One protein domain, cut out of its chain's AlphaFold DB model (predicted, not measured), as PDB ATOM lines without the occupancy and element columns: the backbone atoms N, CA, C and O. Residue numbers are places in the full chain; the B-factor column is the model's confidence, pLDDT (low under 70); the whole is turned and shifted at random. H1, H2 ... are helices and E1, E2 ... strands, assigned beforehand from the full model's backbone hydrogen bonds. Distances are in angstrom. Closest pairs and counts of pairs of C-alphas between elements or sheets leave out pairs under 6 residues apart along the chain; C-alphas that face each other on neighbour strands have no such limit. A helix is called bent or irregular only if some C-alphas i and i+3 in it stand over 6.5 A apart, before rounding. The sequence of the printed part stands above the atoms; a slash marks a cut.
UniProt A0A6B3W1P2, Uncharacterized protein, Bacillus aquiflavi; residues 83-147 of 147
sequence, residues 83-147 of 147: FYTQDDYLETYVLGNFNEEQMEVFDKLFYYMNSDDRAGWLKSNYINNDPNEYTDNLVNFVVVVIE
ATOM      1  N   PHE A  83     123.152 126.997 242.300       92.81
ATOM      2  CA  PHE A  83     124.525 126.938 242.782       92.81
ATOM      3  C   PHE A  83     125.319 128.103 242.205       92.81
ATOM      4  O   PHE A  83     125.331 128.278 240.986       92.81
ATOM      5  N   TYR A  84     126.030 128.818 243.070       92.38
ATOM      6  CA  TYR A  84     126.876 129.946 242.712       92.38
ATOM      7  C   TYR A  84     128.277 129.767 243.284       92.38
ATOM      8  O   TYR A  84     128.443 129.364 244.438       92.38
ATOM      9  N   THR A  85     129.297 130.118 242.502       92.00
ATOM     10  CA  THR A  85     130.604 130.446 243.085       92.00
ATOM     11  C   THR A  85     130.483 131.732 243.917       92.00
ATOM     12  O   THR A  85     129.496 132.461 243.789       92.00
ATOM     13  N   GLN A  86     131.464 132.026 244.782       90.75
ATOM     14  CA  GLN A  86     131.488 133.295 245.526       90.75
ATOM     15  C   GLN A  86     131.314 134.507 244.593       90.75
ATOM     16  O   GLN A  86     130.502 135.387 244.876       90.75
ATOM     17  N   ASP A  87     132.039 134.521 243.474       88.62
ATOM     18  CA  ASP A  87     132.028 135.627 242.516       88.62
ATOM     19  C   ASP A  87     130.679 135.732 241.787       88.62
ATOM     20  O   ASP A  87     130.099 136.818 241.741       88.62
ATOM     21  N   ASP A  88     130.124 134.609 241.308       91.00
ATOM     22  CA  ASP A  88     128.818 134.600 240.626       91.00
ATOM     23  C   ASP A  88     127.692 135.074 241.560       91.00
ATOM     24  O   ASP A  88     126.777 135.792 241.144       91.00
ATOM     25  N   TYR A  89     127.747 134.676 242.838       91.62
ATOM     26  CA  TYR A  89     126.782 135.106 243.847       91.62
ATOM     27  C   TYR A  89     126.885 136.614 244.087       91.62
ATOM     28  O   TYR A  89     125.869 137.310 244.102       91.62
ATOM     29  N   LEU A  90     128.107 137.133 244.237       89.81
ATOM     30  CA  LEU A  90     128.340 138.560 244.425       89.81
ATOM     31  C   LEU A  90     127.831 139.377 243.246       89.81
ATOM     32  O   LEU A  90     127.117 140.355 243.460       89.81
ATOM     33  N   GLU A  91     128.144 138.972 242.018       89.81
ATOM     34  CA  GLU A  91     127.658 139.651 240.818       89.81
ATOM     35  C   GLU A  91     126.123 139.671 240.773       89.81
ATOM     36  O   GLU A  91     125.514 140.726 240.571       89.81
ATOM     37  N   THR A  92     125.497 138.523 241.044       88.56
ATOM     38  CA  THR A  92     124.044 138.342 240.929       88.56
ATOM     39  C   THR A  92     123.261 139.066 242.028       88.56
ATOM     40  O   THR A  92     122.286 139.759 241.735       88.56
ATOM     41  N   TYR A  93     123.661 138.910 243.292       86.31
ATOM     42  CA  TYR A  93     122.842 139.294 244.450       86.31
ATOM     43  C   TYR A  93     123.343 140.531 245.193       86.31
ATOM     44  O   TYR A  93     122.558 141.195 245.871       86.31
ATOM     45  N   VAL A  94     124.624 140.880 245.058       86.38
ATOM     46  CA  VAL A  94     125.221 142.003 245.795       86.38
ATOM     47  C   VAL A  94     125.475 143.192 244.877       86.38
ATOM     48  O   VAL A  94     124.934 144.278 245.090       86.38
ATOM     49  N   LEU A  95     126.271 142.982 243.834       88.12
ATOM     50  CA  LEU A  95     126.792 144.036 242.970       88.12
ATOM     51  C   LEU A  95     125.780 144.508 241.926       88.12
ATOM     52  O   LEU A  95     125.854 145.659 241.503       88.12
ATOM     53  N   GLY A  96     124.794 143.685 241.557       82.31
ATOM     54  CA  GLY A  96     123.785 144.033 240.547       82.31
ATOM     55  C   GLY A  96     122.982 145.312 240.834       82.31
ATOM     56  O   GLY A  96     122.400 145.891 239.918       82.31
ATOM     57  N   ASN A  97     122.977 145.792 242.083       81.38
ATOM     58  CA  ASN A  97     122.301 147.026 242.496       81.38
ATOM     59  C   ASN A  97     123.252 148.209 242.745       81.38
ATOM     60  O   ASN A  97     122.800 149.281 243.159       81.38
ATOM     61  N   PHE A  98     124.559 148.028 242.557       89.50
ATOM     62  CA  PHE A  98     125.559 149.042 242.878       89.50
ATOM     63  C   PHE A  98     125.781 149.976 241.688       89.50
ATOM     64  O   PHE A  98     125.815 149.564 240.531       89.50
ATOM     65  N   ASN A  99     125.953 151.265 241.974       91.12
ATOM     66  CA  ASN A  99     126.498 152.206 241.003       91.12
ATOM     67  C   ASN A  99     128.036 152.105 240.940       91.12
ATOM     68  O   ASN A  99     128.663 151.457 241.777       91.12
ATOM     69  N   GLU A 100     128.651 152.772 239.962       90.44
ATOM     70  CA  GLU A 100     130.101 152.707 239.719       90.44
ATOM     71  C   GLU A 100     130.945 153.075 240.951       90.44
ATOM     72  O   GLU A 100     131.908 152.382 241.271       90.44
ATOM     73  N   GLU A 101     130.541 154.104 241.702       90.62
ATOM     74  CA  GLU A 101     131.230 154.523 242.929       90.62
ATOM     75  C   GLU A 101     131.105 153.464 244.040       90.62
ATOM     76  O   GLU A 101     132.071 153.170 244.744       90.62
ATOM     77  N   GLN A 102     129.931 152.844 244.180       89.06
ATOM     78  CA  GLN A 102     129.698 151.767 245.146       89.06
ATOM     79  C   GLN A 102     130.498 150.506 244.809       89.06
ATOM     80  O   GLN A 102     131.047 149.893 245.722       89.06
ATOM     81  N   MET A 103     130.604 150.143 243.526       89.06
ATOM     82  CA  MET A 103     131.453 149.029 243.093       89.06
ATOM     83  C   MET A 103     132.927 149.310 243.400       89.06
ATOM     84  O   MET A 103     133.604 148.464 243.973       89.06
ATOM     85  N   GLU A 104     133.414 150.522 243.117       87.50
ATOM     86  CA  GLU A 104     134.814 150.876 243.379       87.50
ATOM     87  C   GLU A 104     135.146 150.833 244.883       87.50
ATOM     88  O   GLU A 104     136.237 150.414 245.283       87.50
ATOM     89  N   VAL A 105     134.209 151.253 245.740       87.62
ATOM     90  CA  VAL A 105     134.349 151.134 247.199       87.62
ATOM     91  C   VAL A 105     134.300 149.672 247.641       87.62
ATOM     92  O   VAL A 105     135.114 149.276 248.477       87.62
ATOM     93  N   PHE A 106     133.385 148.874 247.084       89.06
ATOM     94  CA  PHE A 106     133.285 147.447 247.381       89.06
ATOM     95  C   PHE A 106     134.597 146.733 247.063       89.06
ATOM     96  O   PHE A 106     135.177 146.129 247.959       89.06
ATOM     97  N   ASP A 107     135.127 146.889 245.849       85.81
ATOM     98  CA  ASP A 107     136.366 146.240 245.415       85.81
ATOM     99  C   ASP A 107     137.552 146.611 246.314       85.81
ATOM    100  O   ASP A 107     138.326 145.751 246.745       85.81
ATOM    101  N   LYS A 108     137.675 147.899 246.665       84.88
ATOM    102  CA  LYS A 108     138.736 148.394 247.559       84.88
ATOM    103  C   LYS A 108     138.638 147.840 248.975       84.88
ATOM    104  O   LYS A 108     139.657 147.762 249.653       84.88
ATOM    105  N   LEU A 109     137.451 147.499 249.460       84.69
ATOM    106  CA  LEU A 109     137.303 146.885 250.777       84.69
ATOM    107  C   LEU A 109     137.494 145.373 250.681       84.69
ATOM    108  O   LEU A 109     138.298 144.803 251.410       84.69
ATOM    109  N   PHE A 110     136.803 144.741 249.741       86.69
ATOM    110  CA  PHE A 110     136.671 143.298 249.617       86.69
ATOM    111  C   PHE A 110     137.985 142.594 249.261       86.69
ATOM    112  O   PHE A 110     138.377 141.626 249.920       86.69
ATOM    113  N   TYR A 111     138.719 143.104 248.266       81.00
ATOM    114  CA  TYR A 111     139.959 142.465 247.813       81.00
ATOM    115  C   TYR A 111     141.153 142.716 248.739       81.00
ATOM    116  O   TYR A 111     142.139 141.982 248.670       81.00
ATOM    117  N   TYR A 112     141.067 143.708 249.630       86.25
ATOM    118  CA  TYR A 112     142.088 143.959 250.653       86.25
ATOM    119  C   TYR A 112     141.871 143.145 251.936       86.25
ATOM    120  O   TYR A 112     142.792 143.047 252.751       86.25
ATOM    121  N   MET A 113     140.692 142.539 252.124       87.88
ATOM    122  CA  MET A 113     140.460 141.579 253.205       87.88
ATOM    123  C   MET A 113     141.183 140.262 252.913       87.88
ATOM    124  O   MET A 113     141.191 139.777 251.776       87.88
ATOM    125  N   ASN A 114     141.758 139.663 253.958       88.75
ATOM    126  CA  ASN A 114     142.177 138.264 253.894       88.75
ATOM    127  C   ASN A 114     140.941 137.351 253.781       88.75
ATOM    128  O   ASN A 114     139.815 137.782 254.037       88.75
ATOM    129  N   SER A 115     141.152 136.096 253.389       84.31
ATOM    130  CA  SER A 115     140.059 135.164 253.096       84.31
ATOM    131  C   SER A 115     139.114 134.929 254.279       84.31
ATOM    132  O   SER A 115     137.906 134.861 254.070       84.31
ATOM    133  N   ASP A 116     139.629 134.862 255.510       86.94
ATOM    134  CA  ASP A 116     138.811 134.609 256.703       86.94
ATOM    135  C   ASP A 116     137.924 135.818 257.041       86.94
ATOM    136  O   ASP A 116     136.716 135.674 257.251       86.94
ATOM    137  N   ASP A 117     138.501 137.024 257.033       89.56
ATOM    138  CA  ASP A 117     137.764 138.269 257.273       89.56
ATOM    139  C   ASP A 117     136.711 138.500 256.184       89.56
ATOM    140  O   ASP A 117     135.579 138.893 256.477       89.56
ATOM    141  N   ARG A 118     137.057 138.192 254.929       89.12
ATOM    142  CA  ARG A 118     136.145 138.260 253.785       89.12
ATOM    143  C   ARG A 118     134.959 137.315 253.965       89.12
ATOM    144  O   ARG A 118     133.818 137.748 253.824       89.12
ATOM    145  N   ALA A 119     135.211 136.056 254.320       88.81
ATOM    146  CA  ALA A 119     134.169 135.062 254.564       88.81
ATOM    147  C   ALA A 119     133.228 135.490 255.702       88.81
ATOM    148  O   ALA A 119     132.004 135.444 255.563       88.81
ATOM    149  N   GLY A 120     133.796 135.957 256.819       88.62
ATOM    150  CA  GLY A 120     133.026 136.459 257.958       88.62
ATOM    151  C   GLY A 120     132.177 137.680 257.601       88.62
ATOM    152  O   GLY A 120     131.011 137.771 258.002       88.62
ATOM    153  N   TRP A 121     132.732 138.596 256.807       88.81
ATOM    154  CA  TRP A 121     132.023 139.777 256.329       88.81
ATOM    155  C   TRP A 121     130.873 139.416 255.380       88.81
ATOM    156  O   TRP A 121     129.759 139.902 255.589       88.81
ATOM    157  N   LEU A 122     131.097 138.525 254.407       89.44
ATOM    158  CA  LEU A 122     130.054 138.045 253.492       89.44
ATOM    159  C   LEU A 122     128.905 137.371 254.238       89.44
ATOM    160  O   LEU A 122     127.745 137.724 254.030       89.44
ATOM    161  N   LYS A 123     129.227 136.468 255.170       88.94
ATOM    162  CA  LYS A 123     128.221 135.815 256.014       88.94
ATOM    163  C   LYS A 123     127.389 136.812 256.794       88.94
ATOM    164  O   LYS A 123     126.175 136.690 256.825       88.94
ATOM    165  N   SER A 124     128.029 137.802 257.405       86.69
ATOM    166  CA  SER A 124     127.337 138.747 258.285       86.69
ATOM    167  C   SER A 124     126.444 139.736 257.535       86.69
ATOM    168  O   SER A 124     125.460 140.205 258.099       86.69
ATOM    169  N   ASN A 125     126.794 140.090 256.295       85.44
ATOM    170  CA  ASN A 125     126.107 141.158 255.566       85.44
ATOM    171  C   ASN A 125     125.161 140.644 254.482       85.44
ATOM    172  O   ASN A 125     124.125 141.267 254.265       85.44
ATOM    173  N   TYR A 126     125.496 139.531 253.828       86.56
ATOM    174  CA  TYR A 126     124.775 139.073 252.641       86.56
ATOM    175  C   TYR A 126     124.135 137.698 252.824       86.56
ATOM    176  O   TYR A 126     122.986 137.561 252.436       86.56
ATOM    177  N   ILE A 127     124.802 136.744 253.493       84.94
ATOM    178  CA  ILE A 127     124.343 135.340 253.478       84.94
ATOM    179  C   ILE A 127     123.477 134.932 254.682       84.94
ATOM    180  O   ILE A 127     122.407 134.361 254.525       84.94
ATOM    181  N   ASN A 128     123.872 135.242 255.922       71.62
ATOM    182  CA  ASN A 128     123.147 134.766 257.120       71.62
ATOM    183  C   ASN A 128     121.774 135.427 257.348       71.62
ATOM    184  O   ASN A 128     121.148 135.194 258.384       71.62
ATOM    185  N   ASN A 129     121.325 136.296 256.446       66.19
ATOM    186  CA  ASN A 129     120.057 137.002 256.597       66.19
ATOM    187  C   ASN A 129     118.886 136.269 255.924       66.19
ATOM    188  O   ASN A 129     117.739 136.617 256.212       66.19
ATOM    189  N   ASP A 130     119.155 135.264 255.084       75.12
ATOM    190  CA  ASP A 130     118.140 134.492 254.367       75.12
ATOM    191  C   ASP A 130     118.173 133.008 254.800       75.12
ATOM    192  O   ASP A 130     119.228 132.372 254.734       75.12
ATOM    193  N   PRO A 131     117.051 132.430 255.277       78.44
ATOM    194  CA  PRO A 131     116.995 131.026 255.696       78.44
ATOM    195  C   PRO A 131     117.223 130.016 254.558       78.44
ATOM    196  O   PRO A 131     117.398 128.831 254.840       78.44
ATOM    197  N   ASN A 132     117.225 130.457 253.300       88.25
ATOM    198  CA  ASN A 132     117.340 129.592 252.132       88.25
ATOM    199  C   ASN A 132     118.729 129.605 251.479       88.25
ATOM    200  O   ASN A 132     118.905 129.053 250.389       88.25
ATOM    201  N   GLU A 133     119.720 130.207 252.136       92.94
ATOM    202  CA  GLU A 133     121.090 130.270 251.643       92.94
ATOM    203  C   GLU A 133     122.041 129.392 252.462       92.94
ATOM    204  O   GLU A 133     122.124 129.465 253.689       92.94
ATOM    205  N   TYR A 134     122.804 128.560 251.758       93.12
ATOM    206  CA  TYR A 134     123.714 127.582 252.340       93.12
ATOM    207  C   TYR A 134     125.116 127.767 251.768       93.12
ATOM    208  O   TYR A 134     125.303 127.936 250.566       93.12
ATOM    209  N   THR A 135     126.135 127.709 252.619       94.38
ATOM    210  CA  THR A 135     127.523 127.958 252.214       94.38
ATOM    211  C   THR A 135     128.497 127.200 253.113       94.38
ATOM    212  O   THR A 135     128.125 126.734 254.192       94.38
ATOM    213  N   ASP A 136     129.752 127.072 252.687       93.56
ATOM    214  CA  ASP A 136     130.811 126.504 253.515       93.56
ATOM    215  C   ASP A 136     131.402 127.533 254.496       93.56
ATOM    216  O   ASP A 136     130.935 128.666 254.642       93.56
ATOM    217  N   ASN A 137     132.434 127.144 255.248       88.81
ATOM    218  CA  ASN A 137     133.012 128.023 256.264       88.81
ATOM    219  C   ASN A 137     133.656 129.291 255.686       88.81
ATOM    220  O   ASN A 137     133.514 130.349 256.301       88.81
ATOM    221  N   LEU A 138     134.289 129.181 254.517       90.69
ATOM    222  CA  LEU A 138     135.045 130.251 253.864       90.69
ATOM    223  C   LEU A 138     134.245 130.997 252.785       90.69
ATOM    224  O   LEU A 138     134.759 131.931 252.179       90.69
ATOM    225  N   VAL A 139     132.980 130.625 252.577       92.12
ATOM    226  CA  VAL A 139     132.110 131.201 251.549       92.12
ATOM    227  C   VAL A 139     132.673 130.996 250.143       92.12
ATOM    228  O   VAL A 139     132.613 131.884 249.304       92.12
ATOM    229  N   ASN A 140     133.240 129.827 249.854       92.38
ATOM    230  CA  ASN A 140     133.770 129.525 248.519       92.38
ATOM    231  C   ASN A 140     132.651 129.367 247.473       92.38
ATOM    232  O   ASN A 140     132.870 129.529 246.273       92.38
ATOM    233  N   PHE A 141     131.440 129.055 247.932       93.88
ATOM    234  CA  PHE A 141     130.240 128.924 247.117       93.88
ATOM    235  C   PHE A 141     128.997 129.281 247.927       93.88
ATOM    236  O   PHE A 141     129.030 129.255 249.158       93.88
ATOM    237  N   VAL A 142     127.888 129.541 247.246       94.62
ATOM    238  CA  VAL A 142     126.570 129.712 247.865       94.62
ATOM    239  C   VAL A 142     125.555 128.854 247.117       94.62
ATOM    240  O   VAL A 142     125.510 128.843 245.886       94.62
ATOM    241  N   VAL A 143     124.751 128.104 247.862       94.81
ATOM    242  CA  VAL A 143     123.598 127.363 247.354       94.81
ATOM    243  C   VAL A 143     122.347 128.084 247.814       94.81
ATOM    244  O   VAL A 143     122.147 128.255 249.013       94.81
ATOM    245  N   VAL A 144     121.521 128.504 246.862       94.06
ATOM    246  CA  VAL A 144     120.275 129.228 247.121       94.06
ATOM    247  C   VAL A 144     119.109 128.308 246.793       94.06
ATOM    248  O   VAL A 144     119.053 127.739 245.700       94.06
ATOM    249  N   VAL A 145     118.191 128.156 247.741       93.38
ATOM    250  CA  VAL A 145     116.941 127.411 247.574       93.38
ATOM    251  C   VAL A 145     115.810 128.403 247.308       93.38
ATOM    252  O   VAL A 145     115.634 129.372 248.038       93.38
ATOM    253  N   ILE A 146     115.043 128.183 246.247       89.88
ATOM    254  CA  ILE A 146     113.945 129.063 245.841       89.88
ATOM    255  C   ILE A 146     112.658 128.247 245.823       89.88
ATOM    256  O   ILE A 146     112.563 127.248 245.106       89.88
ATOM    257  N   GLU A 147     111.689 128.685 246.627       82.25
ATOM    258  CA  GLU A 147     110.359 128.078 246.758       82.25
ATOM    259  C   GLU A 147     109.280 128.802 245.943       82.25
ATOM    260  O   GLU A 147     109.333 130.052 245.834       82.25
TER     261      GLU A 147
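What this domain is: This is residues 83 to 147 of the 147 residues of an uncharacterized protein of Bacillus aquiflavi (UniProt A0A6B3W1P2). A small antiparallel sheet of three strands, E1, E3 and E2, forms one end of the domain, and three helices placed loosely in a triangle form the rest. H1 stands up from the sheet, H3 reaches it with its residues 123 to 127, and H2 lies off the sheet at the far end of the longest axis. The printed part has 65 residues with three named helices and three named strands, along the chain E1, H1, H2, H3, E2, E3; the sheet's order is E1, E3, E2, and the class is mixed, helices and strands. The whole is compact, with a radius of gyration of the C-alphas of 11.7 A, and spans 34 by 25 by 18 A.

How they stand to each other: The inner strand of the sheet is E3, residues 141 to 146, between the edge strands E1, residues 83 to 85, and E2, residues 133 to 135. E1 and E3 are antiparallel at 152 degrees, with N 84 and O 142 within hydrogen-bond range at 2.9 A. E2 and E3 form a hairpin, antiparallel at 158 degrees, with N 134 and O 143 at 2.8 A. H1, residues 86 to 97, is on the sheet, over E1, at a height over the sheet of 9.9 A; it stands up from the sheet, its line rising 63 degrees out of the local plane. With H1 on one face, the sheet makes two layers, a sheet and a helix on it. The closest C-alphas of H1 and E3 are those of Gln 86 and Phe 141, 4.8 A apart. H3, residues 115 to 127, only grazes the sheet, with its residues 123 to 127. H2, residues 100 to 110, is not on the sheet. H1 and H2 are close but not clearly touching, their closest C-alphas, of Leu 95 and Met 103, being 6.8 A apart; they run opposite ways at a shallow tilt of 33 degrees, only just short of steep. H1 and H3 are close but not clearly touching, with the C-alphas of Val 94 and Tyr 126 closest at 7.5 A, and run the same way at a steep tilt of 46 degrees. H2 and H3 are close but not clearly touching, with the C-alphas of Phe 110 and Arg 118 closest at 6.6 A, and run opposite ways at a steep tilt of 48 degrees. Every O i to N i+4 pair is within hydrogen-bond range in H2, against 5 of 8 in H1 and 8 of 9 in H3.

Where its parts are: E1 begins at C-alpha 83, (124.525, 126.938, 242.782), and is 7.0 A long; E2 is 6.9 A long. E3 is 16.3 A long and ends at C-alpha 146, (113.945, 129.063, 245.841). H1 is 16.8 A long and H3 15.7 A; both are irregular, but only just, with C-alphas 94 and 97 6.7 A apart and C-alphas 124 and 127 6.6 A apart. H2 is 15.2 A long and begins at C-alpha 100, (130.101, 152.707, 239.719).

The domain as a whole: The two C-alphas farthest apart are those of Tyr 112 and Glu 147, 35.7 A. The printed part has no cut, and its five links are tight. The mean pLDDT of the printed part is 88.0, and residue 129 is under 70.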